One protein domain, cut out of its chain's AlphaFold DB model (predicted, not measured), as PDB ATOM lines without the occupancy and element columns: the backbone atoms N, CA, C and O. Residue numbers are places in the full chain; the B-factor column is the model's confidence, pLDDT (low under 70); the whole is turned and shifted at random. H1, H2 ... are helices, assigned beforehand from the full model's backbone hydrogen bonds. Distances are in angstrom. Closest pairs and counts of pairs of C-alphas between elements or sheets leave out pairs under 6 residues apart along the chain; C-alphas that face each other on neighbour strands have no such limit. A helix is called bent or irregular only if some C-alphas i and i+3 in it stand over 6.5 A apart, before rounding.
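What this domain is: This is residues 61 to 191 of the 194 residues of a protein of Fructobacillus fructosus KCTC 3544 (UniProt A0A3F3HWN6). Two long helices, H1 and H2, overlap only in part and make one long side of an elongated, open loop of helices; H3 folds back along H2, H4 carries on in roughly that direction, and H5 folds back to H1. H6 crosses H2, apart from H1 and H3. The 131 printed residues have six named helices, H1 to H6 in order, and no named strand: all helix. The whole is only just loose, close to compact, with a radius of gyration of the C-alphas of 17.0 A and spans of 56 by 31 by 24 A.

Where its parts are: Find C-alpha 63 at (-3.304, 47.222, -5.050); from there H1 runs 36.3 A to residue 87. H2, residues 100 to 123, covers 34.8 A. Next come H3, residues 126 to 141, with a kink of 28 degrees near residue 135, H4, 144 to 151, and H5, 154 to 167. H6, 177 to 191, runs 24.9 A and ends at C-alpha 191, (-5.246, 64.162, -10.968).

How they stand to each other: Start at the hub, H2. Its residues 101 to 108 touch H1, closest at the C-alphas of Ile 74 and Phe 101, 5.3 A; this hairpin has a shallow tilt of 18 degrees. H2 and H3, also a hairpin, touch at Ala 113 and Gly 132, closest C-alphas 4.2 A apart. H6 touches H2 at a steep tilt of 45 degrees, closest C-alphas Met 111 and Pro 184, 5.2 A. H4 and H5, a hairpin, touch at the C-alphas of Ile 149 and Ser 157, 5.5 A. Residues 165 to 167 of H5 touch H1, closest C-alphas Ala 78 and Ile 166, 5.5 A. H3 and H4 meet only through their link. H3 and H4 are only just irregular: C-alphas 136 and 139 are 7.0 A apart, 147 and 150 6.54 A. Every O i to N i+4 pair is within hydrogen-bond range in H1 and H2, against 10 of 12 in H3, 2 of 4 in H4, 9 of 10 in H5 and 6 of 11 in H6.

The domain as a whole: The C-alphas of Ser 90 and Asn 123 are the farthest apart, 57.5 A. The printed part has no cut; the link from H1 to H2 is long, and residues 86 to 91 stand free. Look for pLDDT under 70 at residues 89 to 97, 174 to 176 and 191.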
ATOM      1  N   HIS A  61      -6.659  46.556 -10.518       83.56
ATOM      2  CA  HIS A  61      -7.848  46.112  -9.787       83.56
ATOM      3  C   HIS A  61      -7.532  45.783  -8.317       83.56
ATOM      4  O   HIS A  61      -8.340  46.012  -7.423       83.56
ATOM      5  N   SER A  62      -6.331  45.257  -8.042       91.50
ATOM      6  CA  SER A  62      -5.893  44.919  -6.684       91.50
ATOM      7  C   SER A  62      -4.524  45.515  -6.380       91.50
ATOM      8  O   SER A  62      -3.487  45.035  -6.853       91.50
ATOM      9  N   LYS A  63      -4.522  46.559  -5.543       90.00
ATOM     10  CA  LYS A  63      -3.304  47.222  -5.050       90.00
ATOM     11  C   LYS A  63      -2.451  46.272  -4.208       90.00
ATOM     12  O   LYS A  63      -1.237  46.234  -4.369       90.00
ATOM     13  N   LYS A  64      -3.082  45.422  -3.387       89.44
ATOM     14  CA  LYS A  64      -2.384  44.422  -2.559       89.44
ATOM     15  C   LYS A  64      -1.599  43.420  -3.408       89.44
ATOM     16  O   LYS A  64      -0.427  43.188  -3.138       89.44
ATOM     17  N   MET A  65      -2.215  42.871  -4.458       91.00
ATOM     18  CA  MET A  65      -1.530  41.926  -5.351       91.00
ATOM     19  C   MET A  65      -0.433  42.608  -6.172       91.00
ATOM     20  O   MET A  65       0.590  41.993  -6.452       91.00
ATOM     21  N   TYR A  66      -0.615  43.883  -6.535       92.12
ATOM     22  CA  TYR A  66       0.431  44.665  -7.192       92.12
ATOM     23  C   TYR A  66       1.666  44.834  -6.298       92.12
ATOM     24  O   TYR A  66       2.769  44.498  -6.721       92.12
ATOM     25  N   MET A  67       1.471  45.258  -5.046       92.62
ATOM     26  CA  MET A  67       2.553  45.384  -4.063       92.62
ATOM     27  C   MET A  67       3.235  44.039  -3.780       92.62
ATOM     28  O   MET A  67       4.457  43.984  -3.703       92.62
ATOM     29  N   LEU A  68       2.470  42.945  -3.691       93.12
ATOM     30  CA  LEU A  68       3.027  41.603  -3.494       93.12
ATOM     31  C   LEU A  68       3.949  41.189  -4.649       93.12
ATOM     32  O   LEU A  68       5.030  40.667  -4.404       93.12
ATOM     33  N   ARG A  69       3.557  41.452  -5.903       92.69
ATOM     34  CA  ARG A  69       4.406  41.165  -7.073       92.69
ATOM     35  C   ARG A  69       5.716  41.951  -7.040       92.69
ATOM     36  O   ARG A  69       6.756  41.381  -7.350       92.69
ATOM     37  N   LEU A  70       5.675  43.224  -6.637       92.62
ATOM     38  CA  LEU A  70       6.889  44.028  -6.460       92.62
ATOM     39  C   LEU A  70       7.776  43.464  -5.347       92.62
ATOM     40  O   LEU A  70       8.973  43.319  -5.551       92.62
ATOM     41  N   TYR A  71       7.189  43.079  -4.212       92.38
ATOM     42  CA  TYR A  71       7.929  42.484  -3.098       92.38
ATOM     43  C   TYR A  71       8.594  41.152  -3.473       92.38
ATOM     44  O   TYR A  71       9.751  40.918  -3.139       92.38
ATOM     45  N   ILE A  72       7.900  40.301  -4.232       92.50
ATOM     46  CA  ILE A  72       8.496  39.086  -4.804       92.50
ATOM     47  C   ILE A  72       9.674  39.453  -5.720       92.50
ATOM     48  O   ILE A  72      10.720  38.815  -5.642       92.50
ATOM     49  N   GLY A  73       9.539  40.509  -6.528       90.75
ATOM     50  CA  GLY A  73      10.629  41.051  -7.345       90.75
ATOM     51  C   GLY A  73      11.859  41.449  -6.524       90.75
ATOM     52  O   GLY A  73      12.973  41.103  -6.909       90.75
ATOM     53  N   ILE A  74      11.668  42.082  -5.357       90.75
ATOM     54  CA  ILE A  74      12.765  42.425  -4.432       90.75
ATOM     55  C   ILE A  74      13.537  41.170  -4.029       90.75
ATOM     56  O   ILE A  74      14.762  41.159  -4.130       90.75
ATOM     57  N   ILE A  75      12.824  40.123  -3.604       90.06
ATOM     58  CA  ILE A  75      13.425  38.865  -3.140       90.06
ATOM     59  C   ILE A  75      14.161  38.163  -4.281       90.06
ATOM     60  O   ILE A  75      15.311  37.771  -4.107       90.06
ATOM     61  N   ILE A  76      13.523  38.028  -5.450       90.44
ATOM     62  CA  ILE A  76      14.131  37.390  -6.626       90.44
ATOM     63  C   ILE A  76      15.433  38.098  -6.993       90.44
ATOM     64  O   ILE A  76      16.449  37.443  -7.213       90.44
ATOM     65  N   MET A  77      15.417  39.428  -7.024       87.62
ATOM     66  CA  MET A  77      16.588  40.210  -7.396       87.62
ATOM     67  C   MET A  77      17.692  40.138  -6.333       87.62
ATOM     68  O   MET A  77      18.862  40.019  -6.679       87.62
ATOM     69  N   ALA A  78      17.336  40.135  -5.044       85.56
ATOM     70  CA  ALA A  78      18.297  39.979  -3.954       85.56
ATOM     71  C   ALA A  78      18.979  38.598  -3.978       85.56
ATOM     72  O   ALA A  78      20.201  38.515  -3.871       85.56
ATOM     73  N   ILE A  79      18.211  37.524  -4.192       85.50
ATOM     74  CA  ILE A  79      18.752  36.164  -4.340       85.50
ATOM     75  C   ILE A  79      19.620  36.068  -5.599       85.50
ATOM     76  O   ILE A  79      20.728  35.542  -5.541       85.50
ATOM     77  N   GLY A  80      19.147  36.604  -6.729       84.75
ATOM     78  CA  GLY A  80      19.909  36.630  -7.977       84.75
ATOM     79  C   GLY A  80      21.247  37.351  -7.820       84.75
ATOM     80  O   GLY A  80      22.274  36.841  -8.260       84.75
ATOM     81  N   SER A  81      21.253  38.482  -7.112       82.06
ATOM     82  CA  SER A  81      22.465  39.241  -6.809       82.06
ATOM     83  C   SER A  81      23.455  38.442  -5.948       82.06
ATOM     84  O   SER A  81      24.649  38.380  -6.256       82.06
ATOM     85  N   GLN A  82      22.967  37.732  -4.925       80.62
ATOM     86  CA  GLN A  82      23.807  36.847  -4.112       80.62
ATOM     87  C   GLN A  82      24.407  35.696  -4.923       80.62
ATOM     88  O   GLN A  82      25.602  35.433  -4.803       80.62
ATOM     89  N   ILE A  83      23.610  35.039  -5.774       83.50
ATOM     90  CA  ILE A  83      24.089  33.959  -6.648       83.50
ATOM     91  C   ILE A  83      25.196  34.478  -7.568       83.50
ATOM     92  O   ILE A  83      26.252  33.859  -7.668       83.50
ATOM     93  N   MET A  84      24.994  35.636  -8.199       79.19
ATOM     94  CA  MET A  84      26.001  36.228  -9.084       79.19
ATOM     95  C   MET A  84      27.281  36.599  -8.337       79.19
ATOM     96  O   MET A  84      28.373  36.333  -8.834       79.19
ATOM     97  N   THR A  85      27.163  37.123  -7.116       79.38
ATOM     98  CA  THR A  85      28.319  37.436  -6.260       79.38
ATOM     99  C   THR A  85      29.113  36.178  -5.892       79.38
ATOM    100  O   THR A  85      30.341  36.212  -5.863       79.38
ATOM    101  N   MET A  86      28.437  35.049  -5.646       80.62
ATOM    102  CA  MET A  86      29.101  33.766  -5.384       80.62
ATOM    103  C   MET A  86      29.816  33.211  -6.622       80.62
ATOM    104  O   MET A  86      30.891  32.631  -6.492       80.62
ATOM    105  N   LEU A  87      29.229  33.378  -7.811       81.19
ATOM    106  CA  LEU A  87      29.798  32.886  -9.071       81.19
ATOM    107  C   LEU A  87      30.964  33.747  -9.576       81.19
ATOM    108  O   LEU A  87      31.896  33.210 -10.174       81.19
ATOM    109  N   PHE A  88      30.945  35.059  -9.315       78.06
ATOM    110  CA  PHE A  88      31.965  36.001  -9.787       78.06
ATOM    111  C   PHE A  88      32.469  36.936  -8.667       78.06
ATOM    112  O   PHE A  88      32.250  38.149  -8.724       78.06
ATOM    113  N   PRO A  89      33.205  36.417  -7.663       69.19
ATOM    114  CA  PRO A  89      33.585  37.189  -6.473       69.19
ATOM    115  C   PRO A  89      34.522  38.375  -6.750       69.19
ATOM    116  O   PRO A  89      34.562  39.325  -5.977       69.19
ATOM    117  N   SER A  90      35.311  38.308  -7.827       61.41
ATOM    118  CA  SER A  90      36.413  39.245  -8.109       61.41
ATOM    119  C   SER A  90      36.077  40.338  -9.130       61.41
ATOM    120  O   SER A  90      36.878  41.247  -9.315       61.41
ATOM    121  N   ALA A  91      34.927  40.244  -9.805       58.91
ATOM    122  CA  ALA A  91      34.515  41.182 -10.855       58.91
ATOM    123  C   ALA A  91      33.372  42.118 -10.418       58.91
ATOM    124  O   ALA A  91      33.079  43.087 -11.107       58.91
ATOM    125  N   ILE A  92      32.722  41.831  -9.285       58.28
ATOM    126  CA  ILE A  92      31.457  42.462  -8.897       58.28
ATOM    127  C   ILE A  92      31.678  43.282  -7.625       58.28
ATOM    128  O   ILE A  92      31.539  42.796  -6.504       58.28
ATOM    129  N   GLY A  93      32.064  44.540  -7.810       52.56
ATOM    130  CA  GLY A  93      32.168  45.521  -6.737       52.56
ATOM    131  C   GLY A  93      30.923  46.400  -6.699       52.56
ATOM    132  O   GLY A  93      30.688  47.170  -7.616       52.56
ATOM    133  N   VAL A  94      30.166  46.327  -5.603       49.84
ATOM    134  CA  VAL A  94      29.212  47.358  -5.137       49.84
ATOM    135  C   VAL A  94      27.879  47.501  -5.904       49.84
ATOM    136  O   VAL A  94      26.857  47.696  -5.252       49.84
ATOM    137  N   GLU A  95      27.815  47.347  -7.225       50.25
ATOM    138  CA  GLU A  95      26.635  47.815  -7.993       50.25
ATOM    139  C   GLU A  95      25.466  46.822  -8.090       50.25
ATOM    140  O   GLU A  95      24.311  47.220  -8.223       50.25
ATOM    141  N   LEU A  96      25.713  45.527  -7.866       56.62
ATOM    142  CA  LEU A  96      24.653  44.508  -7.823       56.62
ATOM    143  C   LEU A  96      23.728  44.617  -6.592       56.62
ATOM    144  O   LEU A  96      22.786  43.833  -6.441       56.62
ATOM    145  N   ILE A  97      24.008  45.552  -5.682       60.62
ATOM    146  CA  ILE A  97      23.205  45.811  -4.480       60.62
ATOM    147  C   ILE A  97      21.920  46.584  -4.833       60.62
ATOM    148  O   ILE A  97      20.926  46.496  -4.106       60.62
ATOM    149  N   ASN A  98      21.913  47.300  -5.959       74.81
ATOM    150  CA  ASN A  98      20.831  48.197  -6.345       74.81
ATOM    151  C   ASN A  98      19.562  47.438  -6.729       74.81
ATOM    152  O   ASN A  98      19.577  46.573  -7.602       74.81
ATOM    153  N   ASN A  99      18.449  47.764  -6.063       86.31
ATOM    154  CA  ASN A  99      17.175  47.071  -6.223       86.31
ATOM    155  C   ASN A  99      16.038  48.021  -6.576       86.31
ATOM    156  O   ASN A  99      15.279  48.436  -5.702       86.31
ATOM    157  N   ILE A 100      15.843  48.285  -7.868       87.50
ATOM    158  CA  ILE A 100      14.766  49.173  -8.321       87.50
ATOM    159  C   ILE A 100      13.370  48.708  -7.861       87.50
ATOM    160  O   ILE A 100      12.500  49.534  -7.586       87.50
ATOM    161  N   PHE A 101      13.128  47.398  -7.686       89.19
ATOM    162  CA  PHE A 101      11.843  46.906  -7.165       89.19
ATOM    163  C   PHE A 101      11.572  47.377  -5.734       89.19
ATOM    164  O   PHE A 101      10.409  47.567  -5.368       89.19
ATOM    165  N   ARG A 102      12.625  47.603  -4.939       89.19
ATOM    166  CA  ARG A 102      12.534  48.175  -3.591       89.19
ATOM    167  C   ARG A 102      11.983  49.587  -3.642       89.19
ATOM    168  O   ARG A 102      11.024  49.885  -2.932       89.19
ATOM    169  N   ASP A 103      12.525  50.408  -4.530       89.44
ATOM    170  CA  ASP A 103      12.100  51.793  -4.712       89.44
ATOM    171  C   ASP A 103      10.650  51.863  -5.194       89.44
ATOM    172  O   ASP A 103       9.840  52.621  -4.657       89.44
ATOM    173  N   LEU A 104      10.280  51.007  -6.151       91.19
ATOM    174  CA  LEU A 104       8.905  50.920  -6.645       91.19
ATOM    175  C   LEU A 104       7.936  50.462  -5.552       91.19
ATOM    176  O   LEU A 104       6.839  51.012  -5.443       91.19
ATOM    177  N   PHE A 105       8.323  49.484  -4.731       92.56
ATOM    178  CA  PHE A 105       7.509  49.005  -3.615       92.56
ATOM    179  C   PHE A 105       7.305  50.097  -2.558       92.56
ATOM    180  O   PHE A 105       6.166  50.381  -2.179       92.56
ATOM    181  N   LEU A 106       8.374  50.780  -2.144       90.69
ATOM    182  CA  LEU A 106       8.286  51.929  -1.239       90.69
ATOM    183  C   LEU A 106       7.413  53.042  -1.827       90.69
ATOM    184  O   LEU A 106       6.540  53.577  -1.145       90.69
ATOM    185  N   GLY A 107       7.554  53.313  -3.124       90.69
ATOM    186  CA  GLY A 107       6.689  54.226  -3.859       90.69
ATOM    187  C   GLY A 107       5.209  53.867  -3.763       90.69
ATOM    188  O   GLY A 107       4.373  54.739  -3.539       90.69
ATOM    189  N   THR A 108       4.856  52.583  -3.869       91.94
ATOM    190  CA  THR A 108       3.459  52.137  -3.715       91.94
ATOM    191  C   THR A 108       2.919  52.265  -2.296       91.94
ATOM    192  O   THR A 108       1.729  52.545  -2.123       91.94
ATOM    193  N   ILE A 109       3.773  52.125  -1.278       91.62
ATOM    194  CA  ILE A 109       3.410  52.414   0.114       91.62
ATOM    195  C   ILE A 109       3.084  53.903   0.258       91.62
ATOM    196  O   ILE A 109       2.034  54.248   0.802       91.62
ATOM    197  N   LEU A 110       3.923  54.782  -0.298       90.88
ATOM    198  CA  LEU A 110       3.688  56.227  -0.272       90.88
ATOM    199  C   LEU A 110       2.428  56.623  -1.054       90.88
ATOM    200  O   LEU A 110       1.635  57.422  -0.564       90.88
ATOM    201  N   MET A 111       2.172  56.027  -2.223       91.38
ATOM    202  CA  MET A 111       0.912  56.236  -2.953       91.38
ATOM    203  C   MET A 111      -0.304  55.767  -2.139       91.38
ATOM    204  O   MET A 111      -1.330  56.441  -2.112       91.38
ATOM    205  N   SER A 112      -0.178  54.660  -1.402       90.69
ATOM    206  CA  SER A 112      -1.227  54.191  -0.487       90.69
ATOM    207  C   SER A 112      -1.450  55.151   0.689       90.69
ATOM    208  O   SER A 112      -2.580  55.283   1.164       90.69
ATOM    209  N   ALA A 113      -0.400  55.836   1.157       90.38
ATOM    210  CA  ALA A 113      -0.518  56.900   2.153       90.38
ATOM    211  C   ALA A 113      -1.308  58.095   1.595       90.38
ATOM    212  O   ALA A 113      -2.225  58.584   2.255       90.38
ATOM    213  N   VAL A 114      -1.014  58.508   0.354       89.25
ATOM    214  CA  VAL A 114      -1.758  59.566  -0.353       89.25
ATOM    215  C   VAL A 114      -3.239  59.203  -0.487       89.25
ATOM    216  O   VAL A 114      -4.095  60.029  -0.177       89.25
ATOM    217  N   ASP A 115      -3.560  57.963  -0.868       89.44
ATOM    218  CA  ASP A 115      -4.951  57.499  -0.940       89.44
ATOM    219  C   ASP A 115      -5.661  57.572   0.422       89.44
ATOM    220  O   ASP A 115      -6.810  58.007   0.504       89.44
ATOM    221  N   ALA A 116      -4.984  57.179   1.507       87.88
ATOM    222  CA  ALA A 116      -5.543  57.243   2.858       87.88
ATOM    223  C   ALA A 116      -5.828  58.692   3.296       87.88
ATOM    224  O   ALA A 116      -6.888  58.968   3.867       87.88
ATOM    225  N   PHE A 117      -4.935  59.633   2.970       87.50
ATOM    226  CA  PHE A 117      -5.169  61.059   3.206       87.50
ATOM    227  C   PHE A 117      -6.313  61.621   2.352       87.50
ATOM    228  O   PHE A 117      -7.090  62.439   2.850       87.50
ATOM    229  N   GLY A 118      -6.473  61.156   1.109       84.75
ATOM    230  CA  GLY A 118      -7.622  61.494   0.261       84.75
ATOM    231  C   GLY A 118      -8.950  61.086   0.906       84.75
ATOM    232  O   GLY A 118      -9.819  61.926   1.123       84.75
ATOM    233  N   VAL A 119      -9.068  59.828   1.345       85.00
ATOM    234  CA  VAL A 119     -10.278  59.326   2.027       85.00
ATOM    235  C   VAL A 119     -10.549  60.070   3.340       85.00
ATOM    236  O   VAL A 119     -11.709  60.278   3.706       85.00
ATOM    237  N   PHE A 120      -9.501  60.477   4.065       83.19
ATOM    238  CA  PHE A 120      -9.647  61.320   5.252       83.19
ATOM    239  C   PHE A 120     -10.220  62.701   4.913       83.19
ATOM    240  O   PHE A 120     -11.092  63.180   5.639       83.19
ATOM    241  N   LYS A 121      -9.769  63.332   3.825       84.06
ATOM    242  CA  LYS A 121     -10.293  64.631   3.383       84.06
ATOM    243  C   LYS A 121     -11.796  64.558   3.103       84.06
ATOM    244  O   LYS A 121     -12.520  65.444   3.555       84.06
ATOM    245  N   ASP A 122     -12.239  63.485   2.449       84.38
ATOM    246  CA  ASP A 122     -13.632  63.315   2.025       84.38
ATOM    247  C   ASP A 122     -14.557  62.893   3.177       84.38
ATOM    248  O   ASP A 122     -15.631  63.457   3.355       84.38
ATOM    249  N   ASN A 123     -14.138  61.927   4.003       85.12
ATOM    250  CA  ASN A 123     -15.001  61.310   5.021       85.12
ATOM    251  C   ASN A 123     -14.675  61.718   6.468       85.12
ATOM    252  O   ASN A 123     -15.284  61.190   7.398       85.12
ATOM    253  N   LYS A 124     -13.660  62.569   6.687       83.25
ATOM    254  CA  LYS A 124     -13.155  63.007   8.010       83.25
ATOM    255  C   LYS A 124     -12.845  61.867   8.997       83.25
ATOM    256  O   LYS A 124     -12.730  62.083  10.201       83.25
ATOM    257  N   ARG A 125     -12.665  60.634   8.510       84.69
ATOM    258  CA  ARG A 125     -12.397  59.452   9.344       84.69
ATOM    259  C   ARG A 125     -10.970  59.481   9.881       84.69
ATOM    260  O   ARG A 125     -10.034  59.126   9.168       84.69
ATOM    261  N   VAL A 126     -10.818  59.814  11.159       85.00
ATOM    262  CA  VAL A 126      -9.522  59.936  11.856       85.00
ATOM    263  C   VAL A 126      -8.640  58.680  11.721       85.00
ATOM    264  O   VAL A 126      -7.428  58.788  11.566       85.00
ATOM    265  N   SER A 127      -9.233  57.481  11.668       82.25
ATOM    266  CA  SER A 127      -8.494  56.227  11.428       82.25
ATOM    267  C   SER A 127      -7.695  56.233  10.110       82.25
ATOM    268  O   SER A 127      -6.586  55.703  10.060       82.25
ATOM    269  N   GLN A 128      -8.208  56.876   9.055       85.00
ATOM    270  CA  GLN A 128      -7.508  56.979   7.767       85.00
ATOM    271  C   GLN A 128      -6.354  57.985   7.817       85.00
ATOM    272  O   GLN A 128      -5.344  57.773   7.153       85.00
ATOM    273  N   PHE A 129      -6.456  59.024   8.653       84.19
ATOM    274  CA  PHE A 129      -5.349  59.947   8.901       84.19
ATOM    275  C   PHE A 129      -4.170  59.231   9.568       84.19
ATOM    276  O   PHE A 129      -3.055  59.289   9.055       84.19
ATOM    277  N   PHE A 130      -4.420  58.482  10.650       87.69
ATOM    278  CA  PHE A 130      -3.369  57.699  11.311       87.69
ATOM    279  C   PHE A 130      -2.783  56.626  10.394       87.69
ATOM    280  O   PHE A 130      -1.573  56.423  10.390       87.69
ATOM    281  N   LYS A 131      -3.612  55.974   9.569       88.31
ATOM    282  CA  LYS A 131      -3.134  55.018   8.563       88.31
ATOM    283  C   LYS A 131      -2.232  55.686   7.521       88.31
ATOM    284  O   LYS A 131      -1.183  55.134   7.201       88.31
ATOM    285  N   GLY A 132      -2.617  56.853   7.005       87.38
ATOM    286  CA  GLY A 132      -1.804  57.629   6.067       87.38
ATOM    287  C   GLY A 132      -0.477  58.062   6.683       87.38
ATOM    288  O   GLY A 132       0.574  57.839   6.091       87.38
ATOM    289  N   LEU A 133      -0.511  58.591   7.910       89.56
ATOM    290  CA  LEU A 133       0.687  58.992   8.649       89.56
ATOM    291  C   LEU A 133       1.618  57.802   8.904       89.56
ATOM    292  O   LEU A 133       2.818  57.897   8.662       89.56
ATOM    293  N   PHE A 134       1.064  56.664   9.326       90.94
ATOM    294  CA  PHE A 134       1.825  55.436   9.520       90.94
ATOM    295  C   PHE A 134       2.481  54.965   8.221       90.94
ATOM    296  O   PHE A 134       3.670  54.677   8.221       90.94
ATOM    297  N   LEU A 135       1.749  54.930   7.102       89.44
ATOM    298  CA  LEU A 135       2.296  54.510   5.806       89.44
ATOM    299  C   LEU A 135       3.355  55.479   5.267       89.44
ATOM    300  O   LEU A 135       4.287  55.040   4.605       89.44
ATOM    301  N   LEU A 136       3.240  56.773   5.563       88.25
ATOM    302  CA  LEU A 136       4.243  57.771   5.192       88.25
ATOM    303  C   LEU A 136       5.534  57.621   6.010       88.25
ATOM    304  O   LEU A 136       6.624  57.783   5.468       88.25
ATOM    305  N   LEU A 137       5.416  57.278   7.296       86.81
ATOM    306  CA  LEU A 137       6.559  57.035   8.180       86.81
ATOM    307  C   LEU A 137       7.143  55.624   8.040       86.81
ATOM    308  O   LEU A 137       8.307  55.417   8.372       86.81
ATOM    309  N   LEU A 138       6.374  54.656   7.536       88.19
ATOM    310  CA  LEU A 138       6.771  53.249   7.434       88.19
ATOM    311  C   LEU A 138       8.138  53.046   6.748       88.19
ATOM    312  O   LEU A 138       8.963  52.342   7.326       88.19
ATOM    313  N   PRO A 139       8.455  53.673   5.596       85.19
ATOM    314  CA  PRO A 139       9.762  53.515   4.948       85.19
ATOM    315  C   PRO A 139      10.946  53.980   5.811       85.19
ATOM    316  O   PRO A 139      12.046  53.433   5.699       85.19
ATOM    317  N   ILE A 140      10.710  54.967   6.682       84.50
ATOM    318  CA  ILE A 140      11.694  55.488   7.638       84.50
ATOM    319  C   ILE A 140      11.789  54.544   8.835       84.50
ATOM    320  O   ILE A 140      12.888  54.164   9.223       84.50
ATOM    321  N   LEU A 141      10.664  54.089   9.387       85.94
ATOM    322  CA  LEU A 141      10.653  53.115  10.485       85.94
ATOM    323  C   LEU A 141      11.362  51.806  10.104       85.94
ATOM    324  O   LEU A 141      12.085  51.237  10.918       85.94
ATOM    325  N   LEU A 142      11.240  51.370   8.846       85.81
ATOM    326  CA  LEU A 142      11.949  50.205   8.307       85.81
ATOM    327  C   LEU A 142      13.474  50.400   8.222       85.81
ATOM    328  O   LEU A 142      14.192  49.419   8.043       85.81
ATOM    329  N   SER A 143      13.987  51.628   8.363       83.06
ATOM    330  CA  SER A 143      15.430  51.896   8.432       83.06
ATOM    331  C   SER A 143      16.033  51.664   9.820       83.06
ATOM    332  O   SER A 143      17.223  51.382   9.929       83.06
ATOM    333  N   VAL A 144      15.216  51.701  10.882       83.25
ATOM    334  CA  VAL A 144      15.682  51.564  12.273       83.25
ATOM    335  C   VAL A 144      16.449  50.257  12.517       83.25
ATOM    336  O   VAL A 144      17.538  50.332  13.086       83.25
ATOM    337  N   PRO A 145      15.981  49.075  12.061       80.06
ATOM    338  CA  PRO A 145      16.719  47.830  12.256       80.06
ATOM    339  C   PRO A 145      18.132  47.864  11.678       80.06
ATOM    340  O   PRO A 145      19.020  47.261  12.262       80.06
ATOM    341  N   ILE A 146      18.351  48.591  10.576       79.25
ATOM    342  CA  ILE A 146      19.650  48.681   9.893       79.25
ATOM    343  C   ILE A 146      20.641  49.509  10.708       79.25
ATOM    344  O   ILE A 146      21.800  49.127  10.837       79.25
ATOM    345  N   LEU A 147      20.176  50.599  11.320       79.81
ATOM    346  CA  LEU A 147      21.005  51.432  12.195       79.81
ATOM    347  C   LEU A 147      21.468  50.671  13.447       79.81
ATOM    348  O   LEU A 147      22.563  50.908  13.950       79.81
ATOM    349  N   LEU A 148      20.655  49.728  13.929       80.69
ATOM    350  CA  LEU A 148      20.959  48.928  15.116       80.69
ATOM    351  C   LEU A 148      21.954  47.785  14.845       80.69
ATOM    352  O   LEU A 148      22.537  47.260  15.794       80.69
ATOM    353  N   ILE A 149      22.214  47.425  13.581       81.88
ATOM    354  CA  ILE A 149      23.137  46.330  13.216       81.88
ATOM    355  C   ILE A 149      24.556  46.589  13.726       81.88
ATOM    356  O   ILE A 149      25.213  45.660  14.192       81.88
ATOM    357  N   GLY A 150      25.012  47.846  13.704       77.25
ATOM    358  CA  GLY A 150      26.354  48.222  14.163       77.25
ATOM    359  C   GLY A 150      26.601  48.008  15.660       77.25
ATOM    360  O   GLY A 150      27.747  48.034  16.093       77.25
ATOM    361  N   SER A 151      25.547  47.780  16.451       81.25
ATOM    362  CA  SER A 151      25.655  47.494  17.888       81.25
ATOM    363  C   SER A 151      25.774  45.999  18.217       81.25
ATOM    364  O   SER A 151      25.984  45.636  19.374       81.25
ATOM    365  N   LEU A 152      25.635  45.121  17.217       84.31
ATOM    366  CA  LEU A 152      25.697  43.673  17.394       84.31
ATOM    367  C   LEU A 152      27.143  43.152  17.308       84.31
ATOM    368  O   LEU A 152      27.972  43.734  16.609       84.31
ATOM    369  N   PRO A 153      27.449  42.007  17.947       85.75
ATOM    370  CA  PRO A 153      28.718  41.313  17.746       85.75
ATOM    371  C   PRO A 153      28.978  41.029  16.260       85.75
ATOM    372  O   PRO A 153      28.053  40.672  15.526       85.75
ATOM    373  N   SER A 154      30.241  41.117  15.829       79.19
ATOM    374  CA  SER A 154      30.665  41.041  14.419       79.19
ATOM    375  C   SER A 154      30.044  39.872  13.644       79.19
ATOM    376  O   SER A 154      29.532  40.060  12.545       79.19
ATOM    377  N   ASN A 155      29.998  38.684  14.245       78.12
ATOM    378  CA  ASN A 155      29.515  37.459  13.594       78.12
ATOM    379  C   ASN A 155      27.985  37.438  13.419       78.12
ATOM    380  O   ASN A 155      27.465  36.802  12.507       78.12
ATOM    381  N   VAL A 156      27.259  38.128  14.303       80.50
ATOM    382  CA  VAL A 156      25.796  38.259  14.246       80.50
ATOM    383  C   VAL A 156      25.416  39.407  13.311       80.50
ATOM    384  O   VAL A 156      24.460  39.291  12.549       80.50
ATOM    385  N   SER A 157      26.198  40.491  13.322       81.00
ATOM    386  CA  SER A 157      25.954  41.684  12.508       81.00
ATOM    387  C   SER A 157      25.925  41.381  11.005       81.00
ATOM    388  O   SER A 157      25.055  41.885  10.301       81.00
ATOM    389  N   THR A 158      26.797  40.494  10.512       76.75
ATOM    390  CA  THR A 158      26.878  40.129   9.089       76.75
ATOM    391  C   THR A 158      25.680  39.304   8.627       76.75
ATOM    392  O   THR A 158      25.101  39.596   7.582       76.75
ATOM    393  N   ILE A 159      25.257  38.315   9.418       79.25
ATOM    394  CA  ILE A 159      24.080  37.487   9.111       79.25
ATOM    395  C   ILE A 159      22.811  38.347   9.147       79.25
ATOM    396  O   ILE A 159      21.993  38.302   8.226       79.25
ATOM    397  N   VAL A 160      22.665  39.184  10.180       81.56
ATOM    398  CA  VAL A 160      21.522  40.096  10.311       81.56
ATOM    399  C   VAL A 160      21.511  41.126   9.175       81.56
ATOM    400  O   VAL A 160      20.445  41.402   8.623       81.56
ATOM    401  N   ALA A 161      22.669  41.637   8.752       79.38
ATOM    402  CA  ALA A 161      22.783  42.515   7.588       79.38
ATOM    403  C   ALA A 161      22.307  41.835   6.301       79.38
ATOM    404  O   ALA A 161      21.492  42.399   5.582       79.38
ATOM    405  N   GLN A 162      22.728  40.603   6.022       77.19
ATOM    406  CA  GLN A 162      22.295  39.904   4.807       77.19
ATOM    407  C   GLN A 162      20.781  39.664   4.789       77.19
ATOM    408  O   GLN A 162      20.117  39.952   3.793       77.19
ATOM    409  N   VAL A 163      20.211  39.203   5.905       80.56
ATOM    410  CA  VAL A 163      18.765  38.957   6.013       80.56
ATOM    411  C   VAL A 163      17.975  40.262   5.870       80.56
ATOM    412  O   VAL A 163      16.996  40.319   5.124       80.56
ATOM    413  N   THR A 164      18.402  41.336   6.536       81.88
ATOM    414  CA  THR A 164      17.724  42.641   6.439       81.88
ATOM    415  C   THR A 164      17.819  43.233   5.033       81.88
ATOM    416  O   THR A 164      16.813  43.712   4.511       81.88
ATOM    417  N   MET A 165      18.973  43.117   4.370       78.38
ATOM    418  CA  MET A 165      19.154  43.565   2.987       78.38
ATOM    419  C   MET A 165      18.246  42.812   2.008       78.38
ATOM    420  O   MET A 165      17.772  43.420   1.056       78.38
ATOM    421  N   ILE A 166      17.919  41.540   2.247       80.50
ATOM    422  CA  ILE A 166      17.003  40.777   1.379       80.50
ATOM    423  C   ILE A 166      15.539  41.163   1.628       80.50
ATOM    424  O   ILE A 166      14.804  41.447   0.681       80.50
ATOM    425  N   PHE A 167      15.105  41.175   2.891       81.38
ATOM    426  CA  PHE A 167      13.677  41.187   3.230       81.38
ATOM    427  C   PHE A 167      13.109  42.551   3.617       81.38
ATOM    428  O   PHE A 167      11.894  42.732   3.559       81.38
ATOM    429  N   VAL A 168      13.938  43.509   4.035       81.88
ATOM    430  CA  VAL A 168      13.457  44.774   4.609       81.88
ATOM    431  C   VAL A 168      13.612  45.899   3.591       81.88
ATOM    432  O   VAL A 168      14.695  46.476   3.514       81.88
ATOM    433  N   PRO A 169      12.566  46.257   2.819       81.19
ATOM    434  CA  PRO A 169      12.610  47.404   1.923       81.19
ATOM    435  C   PRO A 169      12.580  48.695   2.744       81.19
ATOM    436  O   PRO A 169      11.517  49.164   3.138       81.19
ATOM    437  N   SER A 170      13.749  49.257   3.037       80.62
ATOM    438  CA  SER A 170      13.896  50.511   3.779       80.62
ATOM    439  C   SER A 170      14.423  51.628   2.884       80.62
ATOM    440  O   SER A 170      15.087  51.364   1.880       80.62
ATOM    441  N   MET A 171      14.187  52.883   3.275       77.56
ATOM    442  CA  MET A 171      14.787  54.033   2.581       77.56
ATOM    443  C   MET A 171      16.310  54.106   2.721       77.56
ATOM    444  O   MET A 171      16.960  54.691   1.864       77.56
ATOM    445  N   ALA A 172      16.885  53.518   3.773       70.81
ATOM    446  CA  ALA A 172      18.335  53.515   3.973       70.81
ATOM    447  C   ALA A 172      19.076  52.638   2.947       70.81
ATOM    448  O   ALA A 172      20.254  52.859   2.704       70.81
ATOM    449  N   ILE A 173      18.383  51.656   2.358       71.00
ATOM    450  CA  ILE A 173      18.918  50.729   1.342       71.00
ATOM    451  C   ILE A 173      18.332  51.040  -0.047       71.00
ATOM    452  O   ILE A 173      18.664  50.397  -1.037       71.00
ATOM    453  N   ALA A 174      17.403  51.990  -0.134       69.44
ATOM    454  CA  ALA A 174      16.823  52.385  -1.403       69.44
ATOM    455  C   ALA A 174      17.886  53.015  -2.304       69.44
ATOM    456  O   ALA A 174      18.588  53.933  -1.880       69.44
ATOM    457  N   GLU A 175      17.939  52.561  -3.553       65.88
ATOM    458  CA  GLU A 175      18.916  53.003  -4.553       65.88
ATOM    459  C   GLU A 175      18.812  54.515  -4.769       65.88
ATOM    460  O   GLU A 175      19.808  55.233  -4.797       65.88
ATOM    461  N   ASN A 176      17.579  55.021  -4.823       69.31
ATOM    462  CA  ASN A 176      17.329  56.412  -5.155       69.31
ATOM    463  C   ASN A 176      16.944  57.301  -3.961       69.31
ATOM    464  O   ASN A 176      16.550  58.445  -4.180       69.31
ATOM    465  N   SER A 177      17.053  56.819  -2.714       74.12
ATOM    466  CA  SER A 177      16.807  57.557  -1.455       74.12
ATOM    467  C   SER A 177      15.672  58.607  -1.536       74.12
ATOM    468  O   SER A 177      14.491  58.255  -1.496       74.12
ATOM    469  N   LEU A 178      16.000  59.900  -1.693       73.31
ATOM    470  CA  LEU A 178      15.035  61.007  -1.792       73.31
ATOM    471  C   LEU A 178      14.184  60.987  -3.072       73.31
ATOM    472  O   LEU A 178      13.043  61.453  -3.056       73.31
ATOM    473  N   MET A 179      14.693  60.445  -4.179       78.62
ATOM    474  CA  MET A 179      13.988  60.407  -5.463       78.62
ATOM    475  C   MET A 179      12.708  59.561  -5.396       78.62
ATOM    476  O   MET A 179      11.799  59.775  -6.194       78.62
ATOM    477  N   ILE A 180      12.571  58.662  -4.412       80.69
ATOM    478  CA  ILE A 180      11.336  57.894  -4.184       80.69
ATOM    479  C   ILE A 180      10.131  58.824  -3.957       80.69
ATOM    480  O   ILE A 180       9.016  58.489  -4.362       80.69
ATOM    481  N   TYR A 181      10.329  60.018  -3.384       80.62
ATOM    482  CA  TYR A 181       9.249  60.991  -3.178       80.62
ATOM    483  C   TYR A 181       8.707  61.604  -4.480       80.62
ATOM    484  O   TYR A 181       7.610  62.169  -4.472       80.62
ATOM    485  N   LEU A 182       9.386  61.436  -5.622       82.50
ATOM    486  CA  LEU A 182       8.796  61.773  -6.922       82.50
ATOM    487  C   LEU A 182       7.606  60.875  -7.258       82.50
ATOM    488  O   LEU A 182       6.686  61.338  -7.921       82.50
ATOM    489  N   ILE A 183       7.566  59.628  -6.781       82.81
ATOM    490  CA  ILE A 183       6.457  58.700  -7.047       82.81
ATOM    491  C   ILE A 183       5.118  59.248  -6.516       82.81
ATOM    492  O   ILE A 183       4.191  59.401  -7.317       82.81
ATOM    493  N   PRO A 184       4.967  59.590  -5.219       81.31
ATOM    494  CA  PRO A 184       3.730  60.189  -4.727       81.31
ATOM    495  C   PRO A 184       3.459  61.568  -5.346       81.31
ATOM    496  O   PRO A 184       2.297  61.898  -5.569       81.31
ATOM    497  N   LEU A 185       4.492  62.350  -5.689       84.00
ATOM    498  CA  LEU A 185       4.319  63.640  -6.369       84.00
ATOM    499  C   LEU A 185       3.709  63.469  -7.769       84.00
ATOM    500  O   LEU A 185       2.723  64.129  -8.097       84.00
ATOM    501  N   LEU A 186       4.238  62.539  -8.567       83.81
ATOM    502  CA  LEU A 186       3.696  62.160  -9.873       83.81
ATOM    503  C   LEU A 186       2.279  61.587  -9.744       83.81
ATOM    504  O   LEU A 186       1.415  61.881 -10.569       83.81
ATOM    505  N   TYR A 187       2.020  60.803  -8.694       84.31
ATOM    506  CA  TYR A 187       0.697  60.246  -8.416       84.31
ATOM    507  C   TYR A 187      -0.347  61.331  -8.123       84.31
ATOM    508  O   TYR A 187      -1.448  61.277  -8.669       84.31
ATOM    509  N   VAL A 188      -0.003  62.347  -7.326       82.62
ATOM    510  CA  VAL A 188      -0.887  63.497  -7.066       82.62
ATOM    511  C   VAL A 188      -1.073  64.341  -8.331       82.62
ATOM    512  O   VAL A 188      -2.205  64.681  -8.677       82.62
ATOM    513  N   ALA A 189       0.010  64.628  -9.061       80.62
ATOM    514  CA  ALA A 189      -0.024  65.407 -10.301       80.62
ATOM    515  C   ALA A 189      -0.820  64.728 -11.432       80.62
ATOM    516  O   ALA A 189      -1.267  65.391 -12.365       80.62
ATOM    517  N   ARG A 190      -1.060  63.413 -11.353       77.75
ATOM    518  CA  ARG A 190      -1.946  62.700 -12.284       77.75
ATOM    519  C   ARG A 190      -3.368  63.270 -12.278       77.75
ATOM    520  O   ARG A 190      -4.003  63.328 -13.325       77.75
ATOM    521  N   ASN A 191      -3.872  63.677 -11.112       62.50
ATOM    522  CA  ASN A 191      -5.246  64.162 -10.968       62.50
ATOM    523  C   ASN A 191      -5.440  65.612 -11.442       62.50
ATOM    524  O   ASN A 191      -6.580  66.032 -11.579       62.50
TER     525      ASN A 191